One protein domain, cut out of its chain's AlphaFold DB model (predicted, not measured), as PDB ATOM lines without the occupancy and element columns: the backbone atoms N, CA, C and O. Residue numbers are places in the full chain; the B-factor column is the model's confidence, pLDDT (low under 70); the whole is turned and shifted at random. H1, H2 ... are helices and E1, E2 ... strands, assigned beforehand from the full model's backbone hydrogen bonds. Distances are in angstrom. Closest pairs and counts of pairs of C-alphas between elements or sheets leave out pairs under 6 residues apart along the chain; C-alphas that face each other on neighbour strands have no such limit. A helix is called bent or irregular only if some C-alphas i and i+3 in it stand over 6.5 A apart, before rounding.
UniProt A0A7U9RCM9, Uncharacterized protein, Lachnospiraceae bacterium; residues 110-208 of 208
ATOM      1  N   GLN A 110      20.094  29.754  30.773       33.56
ATOM      2  CA  GLN A 110      19.147  28.915  30.058       33.56
ATOM      3  C   GLN A 110      18.494  27.959  31.070       33.56
ATOM      4  O   GLN A 110      19.155  27.057  31.590       33.56
ATOM      5  N   PHE A 111      17.218  28.173  31.402       34.62
ATOM      6  CA  PHE A 111      16.494  27.288  32.308       34.62
ATOM      7  C   PHE A 111      16.333  25.936  31.635       34.62
ATOM      8  O   PHE A 111      15.508  25.739  30.743       34.62
ATOM      9  N   LYS A 112      17.153  24.985  32.061       34.34
ATOM     10  CA  LYS A 112      17.078  23.612  31.601       34.34
ATOM     11  C   LYS A 112      16.648  22.762  32.780       34.34
ATOM     12  O   LYS A 112      17.379  22.598  33.757       34.34
ATOM     13  N   ILE A 113      15.442  22.209  32.691       33.91
ATOM     14  CA  ILE A 113      14.999  21.139  33.584       33.91
ATOM     15  C   ILE A 113      15.869  19.926  33.261       33.91
ATOM     16  O   ILE A 113      15.574  19.136  32.363       33.91
ATOM     17  N   THR A 114      16.998  19.804  33.955       35.22
ATOM     18  CA  THR A 114      17.870  18.646  33.788       35.22
ATOM     19  C   THR A 114      17.259  17.493  34.557       35.22
ATOM     20  O   THR A 114      17.213  17.483  35.789       35.22
ATOM     21  N   ASN A 115      16.753  16.518  33.813       38.88
ATOM     22  CA  ASN A 115      16.169  15.332  34.393       38.88
ATOM     23  C   ASN A 115      17.274  14.459  35.007       38.88
ATOM     24  O   ASN A 115      17.941  13.703  34.305       38.88
ATOM     25  N   CYS A 116      17.495  14.599  36.311       37.72
ATOM     26  CA  CYS A 116      18.382  13.737  37.087       37.72
ATOM     27  C   CYS A 116      17.525  12.605  37.677       37.72
ATOM     28  O   CYS A 116      17.187  12.629  38.857       37.72
ATOM     29  N   MET A 117      17.053  11.687  36.838       40.25
ATOM     30  CA  MET A 117      16.241  10.536  37.275       40.25
ATOM     31  C   MET A 117      17.127   9.326  37.599       40.25
ATOM     32  O   MET A 117      18.223   9.241  37.054       40.25
ATOM     33  N   ASN A 118      16.701   8.276  38.307       51.75
ATOM     34  CA  ASN A 118      15.726   8.008  39.377       51.75
ATOM     35  C   ASN A 118      15.917   6.517  39.705       51.75
ATOM     36  O   ASN A 118      15.863   5.683  38.804       51.75
ATOM     37  N   GLY A 119      16.008   6.165  40.983       27.92
ATOM     38  CA  GLY A 119      15.837   4.793  41.445       27.92
ATOM     39  C   GLY A 119      15.231   4.781  42.845       27.92
ATOM     40  O   GLY A 119      15.903   5.125  43.813       27.92
ATOM     41  N   GLY A 120      13.963   4.373  42.952       29.00
ATOM     42  CA  GLY A 120      13.320   3.995  44.215       29.00
ATOM     43  C   GLY A 120      12.439   5.049  44.908       29.00
ATOM     44  O   GLY A 120      12.708   6.245  44.908       29.00
ATOM     45  N   SER A 121      11.363   4.537  45.512       31.34
ATOM     46  CA  SER A 121      10.313   5.194  46.307       31.34
ATOM     47  C   SER A 121      10.846   6.241  47.306       31.34
ATOM     48  O   SER A 121      11.238   5.910  48.425       31.34
ATOM     49  N   GLY A 122      10.827   7.515  46.913       36.78
ATOM     50  CA  GLY A 122      11.202   8.648  47.764       36.78
ATOM     51  C   GLY A 122      11.750   9.815  46.944       36.78
ATOM     52  O   GLY A 122      12.940  10.114  47.006       36.78
ATOM     53  N   MET A 123      10.914  10.453  46.118       48.03
ATOM     54  CA  MET A 123      11.371  11.464  45.157       48.03
ATOM     55  C   MET A 123      11.193  12.897  45.665       48.03
ATOM     56  O   MET A 123      10.086  13.322  45.978       48.03
ATOM     57  N   LYS A 124      12.284  13.667  45.655       39.06
ATOM     58  CA  LYS A 124      12.252  15.133  45.609       39.06
ATOM     59  C   LYS A 124      12.931  15.563  44.310       39.06
ATOM     60  O   LYS A 124      14.122  15.302  44.143       39.06
ATOM     61  N   TYR A 125      12.182  16.187  43.402       41.66
ATOM     62  CA  TYR A 125      12.751  16.908  42.263       41.66
ATOM     63  C   TYR A 125      13.761  17.933  42.801       41.66
ATOM     64  O   TYR A 125      13.422  18.711  43.693       41.66
ATOM     65  N   ARG A 126      15.008  17.920  42.313       40.59
ATOM     66  CA  ARG A 126      15.958  19.007  42.588       40.59
ATOM     67  C   ARG A 126      15.877  19.990  41.432       40.59
ATOM     68  O   ARG A 126      16.425  19.752  40.363       40.59
ATOM     69  N   ILE A 127      15.120  21.056  41.656       43.09
ATOM     70  CA  ILE A 127      15.082  22.221  40.779       43.09
ATOM     71  C   ILE A 127      16.397  22.969  41.008       43.09
ATOM     72  O   ILE A 127      16.701  23.349  42.140       43.09
ATOM     73  N   PHE A 128      17.194  23.125  39.954       38.56
ATOM     74  CA  PHE A 128      18.405  23.938  39.992       38.56
ATOM     75  C   PHE A 128      18.054  25.343  39.510       38.56
ATOM     76  O   PHE A 128      17.529  25.515  38.413       38.56
ATOM     77  N   TYR A 129      18.327  26.335  40.352       39.72
ATOM     78  CA  TYR A 129      18.124  27.741  40.028       39.72
ATOM     79  C   TYR A 129      19.440  28.288  39.459       39.72
ATOM     80  O   TYR A 129      20.396  28.474  40.210       39.72
ATOM     81  N   GLY A 130      19.510  28.503  38.141       44.16
ATOM     82  CA  GLY A 130      20.629  29.181  37.475       44.16
ATOM     83  C   GLY A 130      21.235  28.432  36.279       44.16
ATOM     84  O   GLY A 130      20.523  27.690  35.609       44.16
ATOM     85  N   THR A 131      22.526  28.656  35.974       44.38
ATOM     86  CA  THR A 131      23.245  27.999  34.861       44.38
ATOM     87  C   THR A 131      23.104  26.491  34.959       44.38
ATOM     88  O   THR A 131      23.053  25.968  36.074       44.38
ATOM     89  N   GLU A 132      23.132  25.797  33.811       51.72
ATOM     90  CA  GLU A 132      23.193  24.332  33.780       51.72
ATOM     91  C   GLU A 132      24.255  23.867  34.789       51.72
ATOM     92  O   GLU A 132      25.420  24.272  34.672       51.72
ATOM     93  N   PRO A 133      23.861  23.108  35.832       58.25
ATOM     94  CA  PRO A 133      24.775  22.763  36.900       58.25
ATOM     95  C   PRO A 133      25.968  22.020  36.298       58.25
ATOM     96  O   PRO A 133      25.849  20.954  35.676       58.25
ATOM     97  N   LYS A 134      27.138  22.640  36.448       71.88
ATOM     98  CA  LYS A 134      28.411  22.016  36.118       71.88
ATOM     99  C   LYS A 134      28.764  21.105  37.272       71.88
ATOM    100  O   LYS A 134      29.295  21.552  38.281       71.88
ATOM    101  N   PHE A 135      28.407  19.843  37.108       77.06
ATOM    102  CA  PHE A 135      28.821  18.813  38.036       77.06
ATOM    103  C   PHE A 135      30.313  18.546  37.884       77.06
ATOM    104  O   PHE A 135      30.883  18.658  36.797       77.06
ATOM    105  N   SER A 136      30.913  18.173  38.996       82.06
ATOM    106  CA  SER A 136      32.295  17.771  39.160       82.06
ATOM    107  C   SER A 136      32.352  16.613  40.154       82.06
ATOM    108  O   SER A 136      31.361  16.285  40.809       82.06
ATOM    109  N   ASP A 137      33.533  16.031  40.347       78.94
ATOM    110  CA  ASP A 137      33.718  14.971  41.343       78.94
ATOM    111  C   ASP A 137      33.408  15.429  42.782       78.94
ATOM    112  O   ASP A 137      33.115  14.608  43.650       78.94
ATOM    113  N   ARG A 138      33.404  16.743  43.052       78.50
ATOM    114  CA  ARG A 138      33.003  17.291  44.361       78.50
ATOM    115  C   ARG A 138      31.534  17.029  44.677       78.50
ATOM    116  O   ARG A 138      31.169  16.961  45.847       78.50
ATOM    117  N   ASP A 139      30.718  16.855  43.644       78.50
ATOM    118  CA  ASP A 139      29.273  16.697  43.761       78.50
ATOM    119  C   ASP A 139      28.865  15.228  43.946       78.50
ATOM    120  O   ASP A 139      27.699  14.951  44.205       78.50
ATOM    121  N   LEU A 140      29.796  14.262  43.870       83.38
ATOM    122  CA  LEU A 140      29.501  12.826  44.029       83.38
ATOM    123  C   LEU A 140      28.690  12.534  45.297       83.38
ATOM    124  O   LEU A 140      27.708  11.788  45.272       83.38
ATOM    125  N   GLN A 141      29.049  13.181  46.407       79.88
ATOM    126  CA  GLN A 141      28.378  12.993  47.689       79.88
ATOM    127  C   GLN A 141      26.891  13.391  47.654       79.88
ATOM    128  O   GLN A 141      26.090  12.796  48.380       79.88
ATOM    129  N   ASP A 142      26.501  14.326  46.784       78.12
ATOM    130  CA  ASP A 142      25.112  14.760  46.618       78.12
ATOM    131  C   ASP A 142      24.229  13.716  45.917       78.12
ATOM    132  O   ASP A 142      22.992  13.780  46.018       78.12
ATOM    133  N   PHE A 143      24.858  12.748  45.239       79.81
ATOM    134  CA  PHE A 143      24.222  11.627  44.543       79.81
ATOM    135  C   PHE A 143      24.320  10.300  45.310       79.81
ATOM    136  O   PHE A 143      23.616   9.350  44.972       79.81
ATOM    137  N   SER A 144      25.107  10.237  46.385       83.12
ATOM    138  CA  SER A 144      25.118   9.108  47.323       83.12
ATOM    139  C   SER A 144      23.808   9.038  48.115       83.12
ATOM    140  O   SER A 144      23.407  10.011  48.759       83.12
ATOM    141  N   ARG A 145      23.126   7.885  48.107       75.62
ATOM    142  CA  ARG A 145      21.826   7.705  48.781       75.62
ATOM    143  C   ARG A 145      21.652   6.301  49.345       75.62
ATOM    144  O   ARG A 145      21.985   5.309  48.703       75.62
ATOM    145  N   GLY A 146      21.056   6.223  50.536       83.88
ATOM    146  CA  GLY A 146      20.795   4.955  51.218       83.88
ATOM    147  C   GLY A 146      22.071   4.130  51.402       83.88
ATOM    148  O   GLY A 146      23.109   4.650  51.832       83.88
ATOM    149  N   SER A 147      21.989   2.850  51.035       86.50
ATOM    150  CA  SER A 147      23.107   1.903  51.055       86.50
ATOM    151  C   SER A 147      24.065   2.046  49.869       86.50
ATOM    152  O   SER A 147      24.962   1.229  49.749       86.50
ATOM    153  N   TYR A 148      23.919   3.058  49.010       88.62
ATOM    154  CA  TYR A 148      24.781   3.257  47.845       88.62
ATOM    155  C   TYR A 148      25.615   4.539  47.964       88.62
ATOM    156  O   TYR A 148      25.135   5.590  48.400       88.62
ATOM    157  N   GLU A 149      26.881   4.444  47.576       91.25
ATOM    158  CA  GLU A 149      27.825   5.549  47.441       91.25
ATOM    159  C   GLU A 149      28.059   5.832  45.955       91.25
ATOM    160  O   GLU A 149      28.435   4.934  45.200       91.25
ATOM    161  N   CYS A 150      27.825   7.068  45.517       91.19
ATOM    162  CA  CYS A 150      28.110   7.474  44.149       91.19
ATOM    163  C   CYS A 150      29.625   7.562  43.947       91.19
ATOM    164  O   CYS A 150      30.332   8.256  44.674       91.19
ATOM    165  N   ARG A 151      30.114   6.840  42.940       93.44
ATOM    166  CA  ARG A 151      31.531   6.757  42.579       93.44
ATOM    167  C   ARG A 151      31.854   7.537  41.313       93.44
ATOM    168  O   ARG A 151      33.007   7.904  41.119       93.44
ATOM    169  N   ARG A 152      30.869   7.762  40.435       92.75
ATOM    170  CA  ARG A 152      31.086   8.479  39.174       92.75
ATOM    171  C   ARG A 152      29.814   9.122  38.637       92.75
ATOM    172  O   ARG A 152      28.734   8.542  38.739       92.75
ATOM    173  N   LEU A 153      29.980  10.274  37.991       91.12
ATOM    174  CA  LEU A 153      28.949  10.937  37.196       91.12
ATOM    175  C   LEU A 153      29.364  10.945  35.725       91.12
ATOM    176  O   LEU A 153      30.518  11.206  35.396       91.12
ATOM    177  N   LEU A 154      28.405  10.666  34.855       91.38
ATOM    178  CA  LEU A 154      28.536  10.644  33.403       91.38
ATOM    179  C   LEU A 154      27.381  11.431  32.774       91.38
ATOM    180  O   LEU A 154      26.421  11.790  33.457       91.38
ATOM    181  N   ARG A 155      27.434  11.674  31.464       86.94
ATOM    182  CA  ARG A 155      26.351  12.293  30.689       86.94
ATOM    183  C   ARG A 155      25.945  11.433  29.506       86.94
ATOM    184  O   ARG A 155      26.791  10.905  28.793       86.94
ATOM    185  N   ASN A 156      24.644  11.306  29.267       83.88
ATOM    186  CA  ASN A 156      24.137  10.678  28.048       83.88
ATOM    187  C   ASN A 156      24.174  11.654  26.856       83.88
ATOM    188  O   ASN A 156      24.418  12.849  27.018       83.88
ATOM    189  N   LYS A 157      23.839  11.163  25.656       81.31
ATOM    190  CA  LYS A 157      23.753  11.974  24.421       81.31
ATOM    191  C   LYS A 157      22.796  13.178  24.486       81.31
ATOM    192  O   LYS A 157      22.860  14.054  23.634       81.31
ATOM    193  N   HIS A 158      21.889  13.210  25.462       73.62
ATOM    194  CA  HIS A 158      20.949  14.308  25.701       73.62
ATOM    195  C   HIS A 158      21.439  15.280  26.791       73.62
ATOM    196  O   HIS A 158      20.700  16.178  27.191       73.62
ATOM    197  N   GLY A 159      22.664  15.101  27.298       75.50
ATOM    198  CA  GLY A 159      23.253  15.907  28.368       75.50
ATOM    199  C   GLY A 159      22.749  15.570  29.776       75.50
ATOM    200  O   GLY A 159      23.146  16.235  30.734       75.50
ATOM    201  N   GLN A 160      21.899  14.549  29.927       77.44
ATOM    202  CA  GLN A 160      21.364  14.124  31.223       77.44
ATOM    203  C   GLN A 160      22.403  13.316  31.993       77.44
ATOM    204  O   GLN A 160      23.151  12.541  31.393       77.44
ATOM    205  N   LEU A 161      22.410  13.460  33.318       83.50
ATOM    206  CA  LEU A 161      23.319  12.715  34.178       83.50
ATOM    207  C   LEU A 161      23.019  11.211  34.175       83.50
ATOM    208  O   LEU A 161      21.863  10.790  34.237       83.50
ATOM    209  N   ALA A 162      24.092  10.431  34.178       87.69
ATOM    210  CA  ALA A 162      24.111   9.026  34.531       87.69
ATOM    211  C   ALA A 162      25.015   8.831  35.756       87.69
ATOM    212  O   ALA A 162      26.104   9.398  35.832       87.69
ATOM    213  N   ILE A 163      24.549   8.062  36.731       90.56
ATOM    214  CA  ILE A 163      25.170   7.915  38.046       90.56
ATOM    215  C   ILE A 163      25.669   6.484  38.170       90.56
ATOM    216  O   ILE A 163      24.887   5.547  38.011       90.56
ATOM    217  N   ILE A 164      26.949   6.317  38.491       93.56
ATOM    218  CA  ILE A 164      27.515   5.022  38.863       93.56
ATOM    219  C   ILE A 164      27.700   5.005  40.374       93.56
ATOM    220  O   ILE A 164      28.450   5.818  40.919       93.56
ATOM    221  N   SER A 165      27.025   4.079  41.046       93.62
ATOM    222  CA  SER A 165      27.081   3.931  42.499       93.62
ATOM    223  C   SER A 165      27.464   2.516  42.906       93.62
ATOM    224  O   SER A 165      27.090   1.549  42.247       93.62
ATOM    225  N   GLN A 166      28.172   2.398  44.023       94.31
ATOM    226  CA  GLN A 166      28.559   1.138  44.641       94.31
ATOM    227  C   GLN A 166      27.740   0.922  45.913       94.31
ATOM    228  O   GLN A 166      27.551   1.859  46.691       94.31
ATOM    229  N   CYS A 167      27.249  -0.294  46.135       90.62
ATOM    230  CA  CYS A 167      26.676  -0.668  47.421       90.62
ATOM    231  C   CYS A 167      27.755  -0.594  48.516       90.62
ATOM    232  O   CYS A 167      28.887  -1.021  48.312       90.62
ATOM    233  N   LYS A 168      27.405  -0.042  49.677       90.00
ATOM    234  CA  LYS A 168      28.272   0.058  50.863       90.00
ATOM    235  C   LYS A 168      28.367  -1.259  51.633       90.00
ATOM    236  O   LYS A 168      29.175  -1.359  52.546       90.00
ATOM    237  N   ASP A 169      27.493  -2.209  51.316       86.88
ATOM    238  CA  ASP A 169      27.513  -3.546  51.891       86.88
ATOM    239  C   ASP A 169      28.627  -4.361  51.222       86.88
ATOM    240  O   ASP A 169      28.571  -4.628  50.020       86.88
ATOM    241  N   GLU A 170      29.656  -4.709  51.993       79.88
ATOM    242  CA  GLU A 170      30.818  -5.454  51.501       79.88
ATOM    243  C   GLU A 170      30.467  -6.901  51.126       79.88
ATOM    244  O   GLU A 170      31.109  -7.467  50.238       79.88
ATOM    245  N   ASP A 171      29.408  -7.468  51.715       83.19
ATOM    246  CA  ASP A 171      28.921  -8.813  51.390       83.19
ATOM    247  C   ASP A 171      28.149  -8.833  50.059       83.19
ATOM    248  O   ASP A 171      27.961  -9.883  49.438       83.19
ATOM    249  N   ILE A 172      27.707  -7.659  49.594       77.44
ATOM    250  CA  ILE A 172      26.933  -7.470  48.366       77.44
ATOM    251  C   ILE A 172      27.560  -6.309  47.571       77.44
ATOM    252  O   ILE A 172      26.953  -5.235  47.482       77.44
ATOM    253  N   PRO A 173      28.756  -6.495  46.962       80.50
ATOM    254  CA  PRO A 173      29.547  -5.437  46.316       80.50
ATOM    255  C   PRO A 173      28.993  -5.054  44.934       80.50
ATOM    256  O   PRO A 173      29.693  -5.004  43.923       80.50
ATOM    257  N   VAL A 174      27.692  -4.807  44.886       91.56
ATOM    258  CA  VAL A 174      26.919  -4.586  43.680       91.56
ATOM    259  C   VAL A 174      27.080  -3.148  43.199       91.56
ATOM    260  O   VAL A 174      27.000  -2.187  43.968       91.56
ATOM    261  N   TRP A 175      27.259  -3.011  41.891       92.19
ATOM    262  CA  TRP A 175      27.370  -1.739  41.197       92.19
ATOM    263  C   TRP A 175      26.073  -1.407  40.482       92.19
ATOM    264  O   TRP A 175      25.392  -2.281  39.952       92.19
ATOM    265  N   LYS A 176      25.731  -0.124  40.448       91.12
ATOM    266  CA  LYS A 176      24.484   0.366  39.872       91.12
ATOM    267  C   LYS A 176      24.762   1.510  38.914       91.12
ATOM    268  O   LYS A 176      25.471   2.442  39.280       91.12
ATOM    269  N   VAL A 177      24.181   1.448  37.720       89.69
ATOM    270  CA  VAL A 177      24.172   2.544  36.746       89.69
ATOM    271  C   VAL A 177      22.743   3.050  36.604       89.69
ATOM    272  O   VAL A 177      21.855   2.304  36.187       89.69
ATOM    273  N   GLU A 178      22.520   4.313  36.947       86.00
ATOM    274  CA  GLU A 178      21.215   4.976  36.881       86.00
ATOM    275  C   GLU A 178      21.238   6.109  35.873       86.00
ATOM    276  O   GLU A 178      22.135   6.945  35.907       86.00
ATOM    277  N   TYR A 179      20.245   6.161  34.994       77.06
ATOM    278  CA  TYR A 179      20.062   7.256  34.046       77.06
ATOM    279  C   TYR A 179      18.607   7.282  33.587       77.06
ATOM    280  O   TYR A 179      18.043   6.251  33.217       77.06
ATOM    281  N   GLY A 180      17.962   8.450  33.573       69.62
ATOM    282  CA  GLY A 180      16.531   8.476  33.254       69.62
ATOM    283  C   GLY A 180      15.735   7.574  34.222       69.62
ATOM    284  O   GLY A 180      16.078   7.432  35.390       69.62
ATOM    285  N   PHE A 181      14.694   6.906  33.731       68.06
ATOM    286  CA  PHE A 181      13.959   5.901  34.515       68.06
ATOM    287  C   PHE A 181      14.646   4.522  34.556       68.06
ATOM    288  O   PHE A 181      14.040   3.545  34.991       68.06
ATOM    289  N   SER A 182      15.876   4.408  34.050       72.69
ATOM    290  CA  SER A 182      16.587   3.140  33.912       72.69
ATOM    291  C   SER A 182      17.576   2.927  35.055       72.69
ATOM    292  O   SER A 182      18.311   3.832  35.445       72.69
ATOM    293  N   CYS A 183      17.619   1.692  35.550       84.44
ATOM    294  CA  CYS A 183      18.562   1.232  36.560       84.44
ATOM    295  C   CYS A 183      19.117  -0.125  36.121       84.44
ATOM    296  O   CYS A 183      18.355  -1.075  35.944       84.44
ATOM    297  N   MET A 184      20.434  -0.209  35.957       85.56
ATOM    298  CA  MET A 184      21.152  -1.440  35.626       85.56
ATOM    299  C   MET A 184      22.076  -1.815  36.777       85.56
ATOM    300  O   MET A 184      22.661  -0.939  37.412       85.56
ATOM    301  N   VAL A 185      22.194  -3.111  37.044       88.62
ATOM    302  CA  VAL A 185      22.927  -3.655  38.187       88.62
ATOM    303  C   VAL A 185      24.015  -4.596  37.678       88.62
ATOM    304  O   VAL A 185      23.751  -5.402  36.788       88.62
ATOM    305  N   PHE A 186      25.221  -4.487  38.232       90.38
ATOM    306  CA  PHE A 186      26.417  -5.209  37.798       90.38
ATOM    307  C   PHE A 186      27.171  -5.787  38.994       90.38
ATOM    308  O   PHE A 186      27.090  -5.254  40.104       90.38
ATOM    309  N   GLY A 187      27.915  -6.870  38.767       89.56
ATOM    310  CA  GLY A 187      28.738  -7.491  39.805       89.56
ATOM    311  C   GLY A 187      30.046  -6.739  40.034       89.56
ATOM    312  O   GLY A 187      30.602  -6.790  41.126       89.56
ATOM    313  N   THR A 188      30.533  -6.016  39.023       91.50
ATOM    314  CA  THR A 188      31.802  -5.280  39.093       91.50
ATOM    315  C   THR A 188      31.709  -3.885  38.480       91.50
ATOM    316  O   THR A 188      30.824  -3.581  37.674       91.50
ATOM    317  N   PHE A 189      32.670  -3.030  38.835       92.81
ATOM    318  CA  PHE A 189      32.814  -1.713  38.220       92.81
ATOM    319  C   PHE A 189      33.127  -1.806  36.722       92.81
ATOM    320  O   PHE A 189      32.580  -1.035  35.936       92.81
ATOM    321  N   ASP A 190      33.961  -2.764  36.313       93.38
ATOM    322  CA  ASP A 190      34.357  -2.928  34.912       93.38
ATOM    323  C   ASP A 190      33.171  -3.308  34.021       93.38
ATOM    324  O   ASP A 190      33.041  -2.779  32.919       93.38
ATOM    325  N   GLU A 191      32.260  -4.154  34.507       91.25
ATOM    326  CA  GLU A 191      31.007  -4.476  33.814       91.25
ATOM    327  C   GLU A 191      30.094  -3.250  33.681       91.25
ATOM    328  O   GLU A 191      29.550  -2.988  32.604       91.25
ATOM    329  N   ALA A 192      29.966  -2.464  34.754       93.06
ATOM    330  CA  ALA A 192      29.207  -1.218  34.733       93.06
ATOM    331  C   ALA A 192      29.799  -0.214  33.726       93.06
ATOM    332  O   ALA A 192      29.062   0.396  32.947       93.06
ATOM    333  N   MET A 193      31.127  -0.079  33.681       94.50
ATOM    334  CA  MET A 193      31.823   0.781  32.720       94.50
ATOM    335  C   MET A 193      31.716   0.248  31.288       94.50
ATOM    336  O   MET A 193      31.472   1.028  30.371       94.50
ATOM    337  N   ALA A 194      31.817  -1.066  31.078       94.19
ATOM    338  CA  ALA A 194      31.622  -1.687  29.771       94.19
ATOM    339  C   ALA A 194      30.206  -1.445  29.232       94.19
ATOM    340  O   ALA A 194      30.039  -1.172  28.044       94.19
ATOM    341  N   PHE A 195      29.189  -1.469  30.100       92.69
ATOM    342  CA  PHE A 195      27.837  -1.061  29.726       92.69
ATOM    343  C   PHE A 195      27.763   0.413  29.310       92.69
ATOM    344  O   PHE A 195      26.963   0.739  28.425       92.69
ATOM    345  N   CYS A 196      28.554   1.283  29.948       92.94
ATOM    346  CA  CYS A 196      28.546   2.721  29.702       92.94
ATOM    347  C   CYS A 196      29.267   3.134  28.409       92.94
ATOM    348  O   CYS A 196      28.898   4.152  27.813       92.94
ATOM    349  N   ARG A 197      30.247   2.341  27.960       92.31
ATOM    350  CA  ARG A 197      31.016   2.596  26.735       92.31
ATOM    351  C   ARG A 197      30.113   2.808  25.523       92.31
ATOM    352  O   ARG A 197      29.186   2.034  25.275       92.31
ATOM    353  N   GLY A 198      30.370   3.885  24.784       86.75
ATOM    354  CA  GLY A 198      29.605   4.278  23.592       86.75
ATOM    355  C   GLY A 198      28.170   4.762  23.859       86.75
ATOM    356  O   GLY A 198      27.441   5.058  22.914       86.75
ATOM    357  N   LYS A 199      27.733   4.839  25.127       88.88
ATOM    358  CA  LYS A 199      26.404   5.352  25.518       88.88
ATOM    359  C   LYS A 199      26.476   6.653  26.306       88.88
ATOM    360  O   LYS A 199      25.536   7.452  26.251       88.88
ATOM    361  N   PHE A 200      27.563   6.841  27.047       92.44
ATOM    362  CA  PHE A 200      27.773   7.995  27.903       92.44
ATOM    363  C   PHE A 200      29.148   8.617  27.661       92.44
ATOM    364  O   PHE A 200      30.040   8.011  27.075       92.44
ATOM    365  N   THR A 201      29.286   9.843  28.139       92.94
ATOM    366  CA  THR A 201      30.512  10.638  28.169       92.94
ATOM    367  C   THR A 201      30.820  11.020  29.612       92.94
ATOM    368  O   THR A 201      29.939  10.957  30.474       92.94
ATOM    369  N   ASP A 202      32.058  11.399  29.901       91.06
ATOM    370  CA  ASP A 202      32.400  12.050  31.160       91.06
ATOM    371  C   ASP A 202      31.774  13.458  31.255       91.06
ATOM    372  O   ASP A 202      31.038  13.914  30.373       91.06
ATOM    373  N   LEU A 203      32.026  14.154  32.362       86.38
ATOM    374  CA  LEU A 203      31.467  15.489  32.594       86.38
ATOM    375  C   LEU A 203      32.043  16.560  31.650       86.38
ATOM    376  O   LEU A 203      31.381  17.580  31.449       86.38
ATOM    377  N   ASP A 204      33.210  16.301  31.049       86.12
ATOM    378  CA  ASP A 204      33.887  17.153  30.065       86.12
ATOM    379  C   ASP A 204      33.484  16.816  28.613       86.12
ATOM    380  O   ASP A 204      33.920  17.485  27.673       86.12
ATOM    381  N   GLY A 205      32.643  15.795  28.410       83.56
ATOM    382  CA  GLY A 205      32.149  15.365  27.102       83.56
ATOM    383  C   GLY A 205      33.055  14.378  26.361       83.56
ATOM    384  O   GLY A 205      32.862  14.167  25.164       83.56
ATOM    385  N   ARG A 206      34.036  13.761  27.029       88.50
ATOM    386  CA  ARG A 206      34.880  12.706  26.445       88.50
ATOM    387  C   ARG A 206      34.192  11.356  26.580       88.50
ATOM    388  O   ARG A 206      33.556  11.081  27.594       88.50
ATOM    389  N   GLU A 207      34.317  10.500  25.575       87.12
ATOM    390  CA  GLU A 207      33.804   9.130  25.677       87.12
ATOM    391  C   GLU A 207      34.519   8.355  26.792       87.12
ATOM    392  O   GLU A 207      35.723   8.515  27.010       87.12
ATOM    393  N   VAL A 208      33.749   7.526  27.500       84.50
ATOM    394  CA  VAL A 208      34.226   6.619  28.559       84.50
ATOM    395  C   VAL A 208      34.249   5.170  28.106       84.50
ATOM    396  O   VAL A 208      33.468   4.836  27.189       84.50
TER     397      VAL A 208
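What this domain is: This is residues 110 to 208 of the 208 residues of an uncharacterized protein of Lachnospiraceae bacterium (UniProt A0A7U9RCM9). Look for one strongly twisted sheet of four strands, E1 to E4, with a short helix over each of its faces: H1 crosses over the edge strand E1, and H2 runs along E3 on the opposite face. Before H1 a long stretch with no named element, residues 110 to 136, runs out to Ser 121 and folds back, and after H2 residues 197 to 208 wind past the end of E1, where residues 200 to 201 pair with 155 to 156. The printed part has 99 residues with two named helices and four named strands, in the order H1 E1 E2 E3 E4 H2; the sheet runs E1 - E2 - E3 - E4, all antiparallel. The class is mixed, helices and strands, with under half of the residues in named elements. The whole is compact, with a radius of gyration of the C-alphas of 13.3 A and spans of 44 by 31 by 24 A.

Where its parts are: Start at C-alpha 110 and pass residues 110 to 136 to find C-alpha 137 at (33.718, 14.971, 41.343), where H1, residues 137 to 143, begins. H1 is irregular: C-alphas 138 and 141 are 7.1 A apart. E1, residues 148 to 156, starts at C-alpha 148 at (24.781, 3.257, 47.845), covers 21.2 A and bends by 69 degrees at residue 151. E2, residues 161 to 167, covers 19.1 A; E3, residues 175 to 179, 13.6 A; E4, residues 182 to 186, 13.5 A. H2, residues 189 to 196, covers 10.5 A and ends at C-alpha 196 at (28.546, 2.721, 29.702).

How they stand to each other: The strands form a meander, each the antiparallel neighbour of the one before, in hairpins E1 and E2, E2 and E3, E3 and E4. Look at N 154 and O 162, 2.8 A, for E1 and E2; at N 165 and O 176, 2.9 A, for E2 and E3; at N 177 and O 184, 2.8 A, for E3 and E4. The helices on both faces of the sheet give three layers. H1 is on the sheet at a height of 6.6 A, over E1 and across the strands, at 66 degrees to E1 on the local plane; their closest C-alphas are those of Leu 140 and Cys 150, 5.5 A. H2 has a height over the sheet of 7.8 A, lies over E3 and runs along the strands, at 17 degrees to E3 on the local plane; their closest C-alphas are those of Trp 175 and Phe 189, 6.2 A. H1 and H2 are apart, and so are E1 and E4. In H2 every O i to N i+4 pair is within hydrogen-bond range; in H1 0 of 3 are, beside 3 of 4 O i to N i+3 pairs.

The domain as a whole: The two C-alphas farthest apart are those of Gln 110 and Asp 171, 44.4 A. The printed part has no cut; the link E2 to E3 is short and the other links are tight. Mean pLDDT of the printed part is 74.7, and residues 110 to 133 and 180 to 181 are under 70.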